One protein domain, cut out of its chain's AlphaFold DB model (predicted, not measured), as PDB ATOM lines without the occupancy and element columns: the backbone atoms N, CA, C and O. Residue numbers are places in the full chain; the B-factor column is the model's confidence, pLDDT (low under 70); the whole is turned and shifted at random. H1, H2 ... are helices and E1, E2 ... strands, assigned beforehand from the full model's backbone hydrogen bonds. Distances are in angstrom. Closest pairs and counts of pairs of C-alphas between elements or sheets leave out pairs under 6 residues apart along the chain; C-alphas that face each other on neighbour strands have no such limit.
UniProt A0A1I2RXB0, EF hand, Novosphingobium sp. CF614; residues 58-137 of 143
ATOM      1  N   THR A  58      77.912  11.453  82.010       79.94
ATOM      2  CA  THR A  58      77.990  10.318  81.077       79.94
ATOM      3  C   THR A  58      77.316  10.661  79.759       79.94
ATOM      4  O   THR A  58      77.818  10.297  78.699       79.94
ATOM      5  N   GLN A  59      76.209  11.405  79.814       78.75
ATOM      6  CA  GLN A  59      75.494  11.832  78.619       78.75
ATOM      7  C   GLN A  59      76.285  12.881  77.828       78.75
ATOM      8  O   GLN A  59      76.532  12.657  76.647       78.75
ATOM      9  N   LEU A  60      76.781  13.944  78.481       78.81
ATOM     10  CA  LEU A  60      77.702  14.896  77.847       78.81
ATOM     11  C   LEU A  60      78.918  14.184  77.253       78.81
ATOM     12  O   LEU A  60      79.300  14.466  76.123       78.81
ATOM     13  N   ALA A  61      79.539  13.293  78.024       78.81
ATOM     14  CA  ALA A  61      80.738  12.601  77.606       78.81
ATOM     15  C   ALA A  61      80.452  11.768  76.364       78.81
ATOM     16  O   ALA A  61      81.167  11.923  75.398       78.81
ATOM     17  N   ALA A  62      79.362  11.004  76.323       81.31
ATOM     18  CA  ALA A  62      78.980  10.247  75.133       81.31
ATOM     19  C   ALA A  62      78.674  11.123  73.899       81.31
ATOM     20  O   ALA A  62      78.799  10.650  72.773       81.31
ATOM     21  N   GLU A  63      78.242  12.375  74.082       81.69
ATOM     22  CA  GLU A  63      78.019  13.311  72.971       81.69
ATOM     23  C   GLU A  63      79.309  14.000  72.498       81.69
ATOM     24  O   GLU A  63      79.448  14.315  71.314       81.69
ATOM     25  N   VAL A  64      80.232  14.282  73.417       81.69
ATOM     26  CA  VAL A  64      81.484  14.995  73.140       81.69
ATOM     27  C   VAL A  64      82.587  14.031  72.701       81.69
ATOM     28  O   VAL A  64      83.235  14.326  71.703       81.69
ATOM     29  N   ASP A  65      82.760  12.913  73.410       83.44
ATOM     30  CA  ASP A  65      83.697  11.812  73.139       83.44
ATOM     31  C   ASP A  65      83.280  11.080  71.857       83.44
ATOM     32  O   ASP A  65      82.529  10.101  71.862       83.44
ATOM     33  N   ALA A  66      83.717  11.622  70.725       76.81
ATOM     34  CA  ALA A  66      83.389  11.098  69.411       76.81
ATOM     35  C   ALA A  66      84.227   9.859  69.079       76.81
ATOM     36  O   ALA A  66      83.823   9.063  68.224       76.81
ATOM     37  N   ASP A  67      85.391   9.709  69.718       76.19
ATOM     38  CA  ASP A  67      86.278   8.568  69.509       76.19
ATOM     39  C   ASP A  67      86.050   7.404  70.493       76.19
ATOM     40  O   ASP A  67      86.424   6.267  70.192       76.19
ATOM     41  N   GLY A  68      85.301   7.639  71.572       76.12
ATOM     42  CA  GLY A  68      84.837   6.627  72.518       76.12
ATOM     43  C   GLY A  68      85.930   6.128  73.461       76.12
ATOM     44  O   GLY A  68      85.869   4.976  73.906       76.12
ATOM     45  N   ASN A  69      86.949   6.946  73.726       76.50
ATOM     46  CA  ASN A  69      88.086   6.590  74.579       76.50
ATOM     47  C   ASN A  69      87.836   6.865  76.077       76.50
ATOM     48  O   ASN A  69      88.625   6.424  76.915       76.50
ATOM     49  N   GLY A  70      86.744   7.552  76.436       76.56
ATOM     50  CA  GLY A  70      86.429   7.982  77.803       76.56
ATOM     51  C   GLY A  70      87.223   9.208  78.289       76.56
ATOM     52  O   GLY A  70      87.137   9.577  79.468       76.56
ATOM     53  N   GLU A  71      87.983   9.841  77.398       85.00
ATOM     54  CA  GLU A  71      88.869  10.985  77.599       85.00
ATOM     55  C   GLU A  71      88.440  12.148  76.699       85.00
ATOM     56  O   GLU A  71      88.827  12.261  75.541       85.00
ATOM     57  N   LEU A  72      87.710  13.097  77.276       85.12
ATOM     58  CA  LEU A  72      87.252  14.281  76.566       85.12
ATOM     59  C   LEU A  72      88.447  15.171  76.250       85.12
ATOM     60  O   LEU A  72      89.007  15.825  77.137       85.12
ATOM     61  N   SER A  73      88.835  15.203  74.984       85.88
ATOM     62  CA  SER A  73      89.944  16.013  74.503       85.88
ATOM     63  C   SER A  73      89.493  17.435  74.177       85.88
ATOM     64  O   SER A  73      88.341  17.693  73.821       85.88
ATOM     65  N   ARG A  74      90.419  18.402  74.212       83.62
ATOM     66  CA  ARG A  74      90.095  19.804  73.877       83.62
ATOM     67  C   ARG A  74      89.494  19.953  72.475       83.62
ATOM     68  O   ARG A  74      88.615  20.784  72.269       83.62
ATOM     69  N   ALA A  75      89.969  19.152  71.521       83.50
ATOM     70  CA  ALA A  75      89.470  19.162  70.150       83.50
ATOM     71  C   ALA A  75      87.990  18.754  70.076       83.50
ATOM     72  O   ALA A  75      87.210  19.400  69.384       83.50
ATOM     73  N   GLU A  76      87.600  17.732  70.831       85.12
ATOM     74  CA  GLU A  76      86.227  17.232  70.909       85.12
ATOM     75  C   GLU A  76      85.307  18.222  71.624       85.12
ATOM     76  O   GLU A  76      84.211  18.542  71.162       85.12
ATOM     77  N   TRP A  77      85.815  18.818  72.700       83.69
ATOM     78  CA  TRP A  77      85.134  19.877  73.434       83.69
ATOM     79  C   TRP A  77      84.809  21.082  72.538       83.69
ATOM     80  O   TRP A  77      83.679  21.580  72.504       83.69
ATOM     81  N   GLN A  78      85.797  21.531  71.758       82.25
ATOM     82  CA  GLN A  78      85.624  22.605  70.782       82.25
ATOM     83  C   GLN A  78      84.721  22.186  69.616       82.25
ATOM     84  O   GLN A  78      83.950  23.017  69.132       82.25
ATOM     85  N   ALA A  79      84.766  20.921  69.186       82.38
ATOM     86  CA  ALA A  79      83.903  20.403  68.125       82.38
ATOM     87  C   ALA A  79      82.411  20.501  68.492       82.38
ATOM     88  O   ALA A  79      81.592  20.824  67.631       82.38
ATOM     89  N   GLN A  80      82.067  20.335  69.774       81.06
ATOM     90  CA  GLN A  80      80.699  20.525  70.280       81.06
ATOM     91  C   GLN A  80      80.311  21.998  70.521       81.06
ATOM     92  O   GLN A  80      79.149  22.328  70.808       81.06
ATOM     93  N   GLY A  81      81.272  22.913  70.361       76.50
ATOM     94  CA  GLY A  81      81.095  24.345  70.586       76.50
ATOM     95  C   GLY A  81      81.000  24.709  72.066       76.50
ATOM     96  O   GLY A  81      80.302  25.663  72.413       76.50
ATOM     97  N   LEU A  82      81.649  23.932  72.935       78.25
ATOM     98  CA  LEU A  82      81.708  24.197  74.367       78.25
ATOM     99  C   LEU A  82      82.862  25.170  74.693       78.25
ATOM    100  O   LEU A  82      83.903  25.153  74.031       78.25
ATOM    101  N   PRO A  83      82.714  26.026  75.720       74.88
ATOM    102  CA  PRO A  83      83.740  26.999  76.089       74.88
ATOM    103  C   PRO A  83      84.979  26.330  76.707       74.88
ATOM    104  O   PRO A  83      84.874  25.518  77.629       74.88
ATOM    105  N   GLU A  84      86.172  26.737  76.256       75.88
ATOM    106  CA  GLU A  84      87.465  26.247  76.773       75.88
ATOM    107  C   GLU A  84      87.700  26.596  78.248       75.88
ATOM    108  O   GLU A  84      88.427  25.894  78.945       75.88
ATOM    109  N   SER A  85      87.088  27.672  78.755       72.50
ATOM    110  CA  SER A  85      87.227  28.070  80.160       72.50
ATOM    111  C   SER A  85      86.722  26.994  81.120       72.50
ATOM    112  O   SER A  85      87.350  26.763  82.151       72.50
ATOM    113  N   SER A  86      85.632  26.311  80.766       70.25
ATOM    114  CA  SER A  86      85.107  25.208  81.567       70.25
ATOM    115  C   SER A  86      85.972  23.963  81.425       70.25
ATOM    116  O   SER A  86      86.256  23.316  82.423       70.25
ATOM    117  N   PHE A  87      86.468  23.676  80.219       77.12
ATOM    118  CA  PHE A  87      87.407  22.576  79.995       77.12
ATOM    119  C   PHE A  87      88.654  22.713  80.879       77.12
ATOM    120  O   PHE A  87      88.963  21.815  81.657       77.12
ATOM    121  N   ASN A  88      89.291  23.887  80.863       77.44
ATOM    122  CA  ASN A  88      90.479  24.186  81.670       77.44
ATOM    123  C   ASN A  88      90.245  24.029  83.183       77.44
ATOM    124  O   ASN A  88      91.195  23.765  83.920       77.44
ATOM    125  N   MET A  89      89.005  24.190  83.659       72.94
ATOM    126  CA  MET A  89      88.663  23.992  85.070       72.94
ATOM    127  C   MET A  89      88.769  22.517  85.485       72.94
ATOM    128  O   MET A  89      89.162  22.234  86.616       72.94
ATOM    129  N   PHE A  90      88.471  21.590  84.572       71.50
ATOM    130  CA  PHE A  90      88.493  20.149  84.830       71.50
ATOM    131  C   PHE A  90      89.767  19.454  84.312       71.50
ATOM    132  O   PHE A  90      90.157  18.423  84.854       71.50
ATOM    133  N   GLU A  91      90.470  20.017  83.319       77.75
ATOM    134  CA  GLU A  91      91.604  19.359  82.634       77.75
ATOM    135  C   GLU A  91      92.844  19.137  83.533       77.75
ATOM    136  O   GLU A  91      93.718  18.340  83.186       77.75
ATOM    137  N   LYS A  92      92.952  19.808  84.693       72.06
ATOM    138  CA  LYS A  92      94.086  19.730  85.653       72.06
ATOM    139  C   LYS A  92      95.494  19.813  85.011       72.06
ATOM    140  O   LYS A  92      96.479  19.409  85.625       72.06
ATOM    141  N   GLY A  93      95.607  20.340  83.788       72.38
ATOM    142  CA  GLY A  93      96.850  20.422  83.011       72.38
ATOM    143  C   GLY A  93      97.278  19.141  82.278       72.38
ATOM    144  O   GLY A  93      98.406  19.091  81.794       72.38
ATOM    145  N   ARG A  94      96.421  18.113  82.181       75.94
ATOM    146  CA  ARG A  94      96.692  16.885  81.398       75.94
ATOM    147  C   ARG A  94      96.307  17.013  79.920       75.94
ATOM    148  O   ARG A  94      96.808  16.252  79.102       75.94
ATOM    149  N   GLY A  95      95.453  17.981  79.580       78.31
ATOM    150  CA  GLY A  95      94.964  18.219  78.216       78.31
ATOM    151  C   GLY A  95      93.709  17.424  77.827       78.31
ATOM    152  O   GLY A  95      93.210  17.604  76.719       78.31
ATOM    153  N   PHE A  96      93.189  16.602  78.740       80.00
ATOM    154  CA  PHE A  96      91.941  15.853  78.611       80.00
ATOM    155  C   PHE A  96      91.197  15.820  79.952       80.00
ATOM    156  O   PHE A  96      91.788  16.033  81.021       80.00
ATOM    157  N   VAL A  97      89.892  15.565  79.892       81.25
ATOM    158  CA  VAL A  97      89.015  15.430  81.059       81.25
ATOM    159  C   VAL A  97      88.319  14.078  81.004       81.25
ATOM    160  O   VAL A  97      87.715  13.738  79.997       81.25
ATOM    161  N   THR A  98      88.364  13.313  82.091       82.06
ATOM    162  CA  THR A  98      87.668  12.020  82.167       82.06
ATOM    163  C   THR A  98      86.395  12.125  83.000       82.06
ATOM    164  O   THR A  98      86.255  13.027  83.831       82.06
ATOM    165  N   LEU A  99      85.476  11.166  82.851       75.81
ATOM    166  CA  LEU A  99      84.310  11.050  83.741       75.81
ATOM    167  C   LEU A  99      84.711  10.932  85.220       75.81
ATOM    168  O   LEU A  99      84.011  11.436  86.098       75.81
ATOM    169  N   GLN A 100      85.859  10.315  85.501       74.25
ATOM    170  CA  GLN A 100      86.370  10.190  86.861       74.25
ATOM    171  C   GLN A 100      86.776  11.547  87.447       74.25
ATOM    172  O   GLN A 100      86.472  11.823  88.606       74.25
ATOM    173  N   ASP A 101      87.356  12.447  86.650       76.31
ATOM    174  CA  ASP A 101      87.655  13.808  87.109       76.31
ATOM    175  C   ASP A 101      86.399  14.585  87.490       76.31
ATOM    176  O   ASP A 101      86.435  15.387  88.423       76.31
ATOM    177  N   TYR A 102      85.282  14.330  86.815       71.44
ATOM    178  CA  TYR A 102      83.997  14.910  87.187       71.44
ATOM    179  C   TYR A 102      83.402  14.297  88.442       71.44
ATOM    180  O   TYR A 102      82.666  14.980  89.140       71.44
ATOM    181  N   GLN A 103      83.709  13.045  88.772       70.00
ATOM    182  CA  GLN A 103      83.311  12.453  90.050       70.00
ATOM    183  C   GLN A 103      84.175  12.983  91.203       70.00
ATOM    184  O   GLN A 103      83.670  13.248  92.293       70.00
ATOM    185  N   GLU A 104      85.471  13.184  90.959       69.50
ATOM    186  CA  GLU A 104      86.419  13.681  91.959       69.50
ATOM    187  C   GLU A 104      86.301  15.192  92.212       69.50
ATOM    188  O   GLU A 104      86.545  15.645  93.332       69.50
ATOM    189  N   ASN A 105      85.925  15.986  91.202       64.50
ATOM    190  CA  ASN A 105      85.777  17.436  91.324       64.50
ATOM    191  C   ASN A 105      84.315  17.837  91.152       64.50
ATOM    192  O   ASN A 105      83.735  17.669  90.081       64.50
ATOM    193  N   ALA A 106      83.739  18.419  92.204       62.31
ATOM    194  CA  ALA A 106      82.389  18.957  92.152       62.31
ATOM    195  C   ALA A 106      82.260  19.994  91.038       62.31
ATOM    196  O   ALA A 106      82.954  21.015  91.044       62.31
ATOM    197  N   ALA A 107      81.354  19.724  90.097       64.38
ATOM    198  CA  ALA A 107      80.943  20.719  89.127       64.38
ATOM    199  C   ALA A 107      80.411  21.957  89.878       64.38
ATOM    200  O   ALA A 107      79.789  21.818  90.940       64.38
ATOM    201  N   PRO A 108      80.679  23.176  89.379       61.69
ATOM    202  CA  PRO A 108      80.198  24.385  90.025       61.69
ATOM    203  C   PRO A 108      78.664  24.353  90.150       61.69
ATOM    204  O   PRO A 108      77.978  23.923  89.220       61.69
ATOM    205  N   PRO A 109      78.106  24.800  91.289       62.44
ATOM    206  CA  PRO A 109      76.666  24.777  91.499       62.44
ATOM    207  C   PRO A 109      75.963  25.672  90.469       62.44
ATOM    208  O   PRO A 109      76.349  26.826  90.283       62.44
ATOM    209  N   GLY A 110      74.919  25.139  89.828       65.12
ATOM    210  CA  GLY A 110      74.082  25.863  88.866       65.12
ATOM    211  C   GLY A 110      74.424  25.652  87.390       65.12
ATOM    212  O   GLY A 110      73.796  26.292  86.553       65.12
ATOM    213  N   ILE A 111      75.392  24.787  87.064       72.31
ATOM    214  CA  ILE A 111      75.636  24.373  85.674       72.31
ATOM    215  C   ILE A 111      74.585  23.374  85.165       72.31
ATOM    216  O   ILE A 111      74.198  23.436  84.003       72.31
ATOM    217  N   ASP A 112      74.107  22.512  86.061       74.50
ATOM    218  CA  ASP A 112      72.888  21.721  85.910       74.50
ATOM    219  C   ASP A 112      71.709  22.659  86.224       74.50
ATOM    220  O   ASP A 112      71.504  23.076  87.371       74.50
ATOM    221  N   ILE A 113      71.022  23.101  85.171       70.25
ATOM    222  CA  ILE A 113      69.976  24.130  85.261       70.25
ATOM    223  C   ILE A 113      68.642  23.483  85.609       70.25
ATOM    224  O   ILE A 113      67.815  24.092  86.297       70.25
ATOM    225  N   ASN A 114      68.407  22.280  85.088       72.00
ATOM    226  CA  ASN A 114      67.153  21.568  85.275       72.00
ATOM    227  C   ASN A 114      67.136  20.774  86.604       72.00
ATOM    228  O   ASN A 114      66.053  20.436  87.089       72.00
ATOM    229  N   GLY A 115      68.300  20.575  87.231       70.56
ATOM    230  CA  GLY A 115      68.486  19.849  88.481       70.56
ATOM    231  C   GLY A 115      68.229  18.352  88.342       70.56
ATOM    232  O   GLY A 115      67.879  17.711  89.338       70.56
ATOM    233  N   ASP A 116      68.309  17.806  87.128       72.00
ATOM    234  CA  ASP A 116      68.037  16.398  86.854       72.00
ATOM    235  C   ASP A 116      69.211  15.492  87.241       72.00
ATOM    236  O   ASP A 116      69.067  14.267  87.272       72.00
ATOM    237  N   GLY A 117      70.336  16.096  87.641       70.88
ATOM    238  CA  GLY A 117      71.522  15.376  88.051       70.88
ATOM    239  C   GLY A 117      72.243  14.739  86.877       70.88
ATOM    240  O   GLY A 117      73.069  13.866  87.117       70.88
ATOM    241  N   THR A 118      71.957  15.157  85.646       77.00
ATOM    242  CA  THR A 118      72.757  14.926  84.448       77.00
ATOM    243  C   THR A 118      73.265  16.265  83.936       77.00
ATOM    244  O   THR A 118      72.813  17.326  84.354       77.00
ATOM    245  N   LEU A 119      74.286  16.236  83.094       76.12
ATOM    246  CA  LEU A 119      74.758  17.443  82.457       76.12
ATOM    247  C   LEU A 119      74.846  17.229  80.953       76.12
ATOM    248  O   LEU A 119      75.420  16.244  80.488       76.12
ATOM    249  N   THR A 120      74.263  18.168  80.212       81.38
ATOM    250  CA  THR A 120      74.123  18.121  78.752       81.38
ATOM    251  C   THR A 120      74.782  19.321  78.061       81.38
ATOM    252  O   THR A 120      75.034  20.372  78.664       81.38
ATOM    253  N   ILE A 121      75.046  19.200  76.752       77.69
ATOM    254  CA  ILE A 121      75.605  20.297  75.935       77.69
ATOM    255  C   ILE A 121      74.681  21.528  75.954       77.69
ATOM    256  O   ILE A 121      75.148  22.673  75.962       77.69
ATOM    257  N   GLU A 122      73.365  21.309  75.938       79.62
ATOM    258  CA  GLU A 122      72.370  22.384  75.935       79.62
ATOM    259  C   GLU A 122      72.386  23.194  77.229       79.62
ATOM    260  O   GLU A 122      72.316  24.427  77.187       79.62
ATOM    261  N   GLU A 123      72.533  22.531  78.372       78.62
ATOM    262  CA  GLU A 123      72.651  23.203  79.664       78.62
ATOM    263  C   GLU A 123      73.919  24.028  79.743       78.62
ATOM    264  O   GLU A 123      73.869  25.187  80.144       78.62
ATOM    265  N   PHE A 124      75.029  23.502  79.230       76.56
ATOM    266  CA  PHE A 124      76.277  24.247  79.120       76.56
ATOM    267  C   PHE A 124      76.131  25.533  78.297       76.56
ATOM    268  O   PHE A 124      76.565  26.608  78.719       76.56
ATOM    269  N   LYS A 125      75.484  25.446  77.130       75.81
ATOM    270  CA  LYS A 125      75.216  26.610  76.265       75.81
ATOM    271  C   LYS A 125      74.258  27.595  76.929       75.81
ATOM    272  O   LYS A 125      74.408  28.810  76.787       75.81
ATOM    273  N   THR A 126      73.274  27.087  77.660       78.19
ATOM    274  CA  THR A 126      72.304  27.912  78.384       78.19
ATOM    275  C   THR A 126      72.957  28.621  79.567       78.19
ATOM    276  O   THR A 126      72.714  29.812  79.764       78.19
ATOM    277  N   PHE A 127      73.834  27.933  80.298       76.44
ATOM    278  CA  PHE A 127      74.601  28.471  81.412       76.44
ATOM    279  C   PHE A 127      75.561  29.569  80.947       76.44
ATOM    280  O   PHE A 127      75.560  30.657  81.520       76.44
ATOM    281  N   ASP A 128      76.303  29.349  79.854       74.31
ATOM    282  CA  ASP A 128      77.144  30.387  79.238       74.31
ATOM    283  C   ASP A 128      76.313  31.611  78.831       74.31
ATOM    284  O   ASP A 128      76.654  32.749  79.154       74.31
ATOM    285  N   LYS A 129      75.151  31.391  78.205       75.94
ATOM    286  CA  LYS A 129      74.240  32.473  77.826       75.94
ATOM    287  C   LYS A 129      73.695  33.226  79.041       75.94
ATOM    288  O   LYS A 129      73.563  34.448  78.972       75.94
ATOM    289  N   GLN A 130      73.389  32.538  80.143       73.81
ATOM    290  CA  GLN A 130      72.975  33.162  81.402       73.81
ATOM    291  C   GLN A 130      74.111  33.964  82.037       73.81
ATOM    292  O   GLN A 130      73.894  35.119  82.391       73.81
ATOM    293  N   MET A 131      75.315  33.404  82.123       68.56
ATOM    294  CA  MET A 131      76.512  34.083  82.627       68.56
ATOM    295  C   MET A 131      76.859  35.305  81.773       68.56
ATOM    296  O   MET A 131      77.094  36.384  82.302       68.56
ATOM    297  N   SER A 132      76.808  35.185  80.445       67.56
ATOM    298  CA  SER A 132      77.010  36.291  79.505       67.56
ATOM    299  C   SER A 132      75.923  37.359  79.645       67.56
ATOM    300  O   SER A 132      76.222  38.554  79.663       67.56
ATOM    301  N   ALA A 133      74.659  36.962  79.829       68.44
ATOM    302  CA  ALA A 133      73.567  37.892  80.104       68.44
ATOM    303  C   ALA A 133      73.740  38.605  81.454       68.44
ATOM    304  O   ALA A 133      73.526  39.812  81.522       68.44
ATOM    305  N   GLN A 134      74.172  37.896  82.499       63.00
ATOM    306  CA  GLN A 134      74.470  38.464  83.816       63.00
ATOM    307  C   GLN A 134      75.681  39.409  83.765       63.00
ATOM    308  O   GLN A 134      75.615  40.520  84.281       63.00
ATOM    309  N   MET A 135      76.750  39.041  83.059       59.41
ATOM    310  CA  MET A 135      77.940  39.878  82.863       59.41
ATOM    311  C   MET A 135      77.642  41.114  82.002       59.41
ATOM    312  O   MET A 135      78.205  42.182  82.229       59.41
ATOM    313  N   LYS A 136      76.710  41.005  81.044       57.16
ATOM    314  CA  LYS A 136      76.209  42.134  80.246       57.16
ATOM    315  C   LYS A 136      75.221  43.019  81.017       57.16
ATOM    316  O   LYS A 136      75.098  44.197  80.693       57.16
ATOM    317  N   ALA A 137      74.533  42.475  82.021       50.22
ATOM    318  CA  ALA A 137      73.615  43.215  82.888       50.22
ATOM    319  C   ALA A 137      74.322  44.001  84.013       50.22
ATOM    320  O   ALA A 137      73.681  44.828  84.660       50.22
TER     321      ALA A 137
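What this domain is: This is residues 58 to 137 of the 143 residues of the protein "EF hand" of Novosphingobium sp. CF614 (UniProt A0A1I2RXB0). Two short runs of helix, strand and helix, H1-E1-H2 and H3-E2-H4, are joined where their strands pair as a small antiparallel sheet. From this body the long helix H5 leads away, and its residues 129 to 137 stick out as an arm. The printed part has 80 residues, with five named helices and two named strands in the order H1, E1, H2, H3, E2, H4, H5; the class is mostly helix. The whole is compact, with a radius of gyration of the C-alphas of 12.4 A, yet elongated, spanning 39 by 24 by 21 A.

How they stand to each other: Start at H1, residues 58 to 64: it only just touches H2, residues 74 to 79, with 3 pairs of C-alphas within 8 A, closest at Val 64 and Glu 76, 5.7 A, about perpendicular at 76 degrees. Between them, E1, residues 71 to 73, is antiparallel to E2, residues 96 to 98; look for N 72 and O 97 at 2.8 A. H2 and H3, residues 84 to 90, form a helical hairpin and touch, the C-alphas of Arg 74 and Phe 87 closest at 7.2 A. H4, residues 99 to 104, is apart from H5, residues 121 to 137. H5 is close to H1 but not clearly touching, closest at the C-alphas of Leu 60 and Ile 121, 6.1 A. Every O i to N i+4 pair is within hydrogen-bond range in H1, H2, H4 and H5; in H3, 2 of 3 are.

Where its parts are: Find C-alpha 58 at (77.990, 10.318, 81.077), where H1 begins its 9.9 A. H3 runs 10.2 A. H5 runs 24.0 A from C-alpha 121 at (75.605, 20.297, 75.935) to C-alpha 137 at (73.615, 43.215, 82.888).

The domain as a whole: The C-alphas farthest apart are those of Asn 69 and Ala 137, 40.2 A. The printed part has no cut; H4 to H5 is a long link of 16 residues. Confidence is under 70 at residues 104 to 110 and 131 to 137.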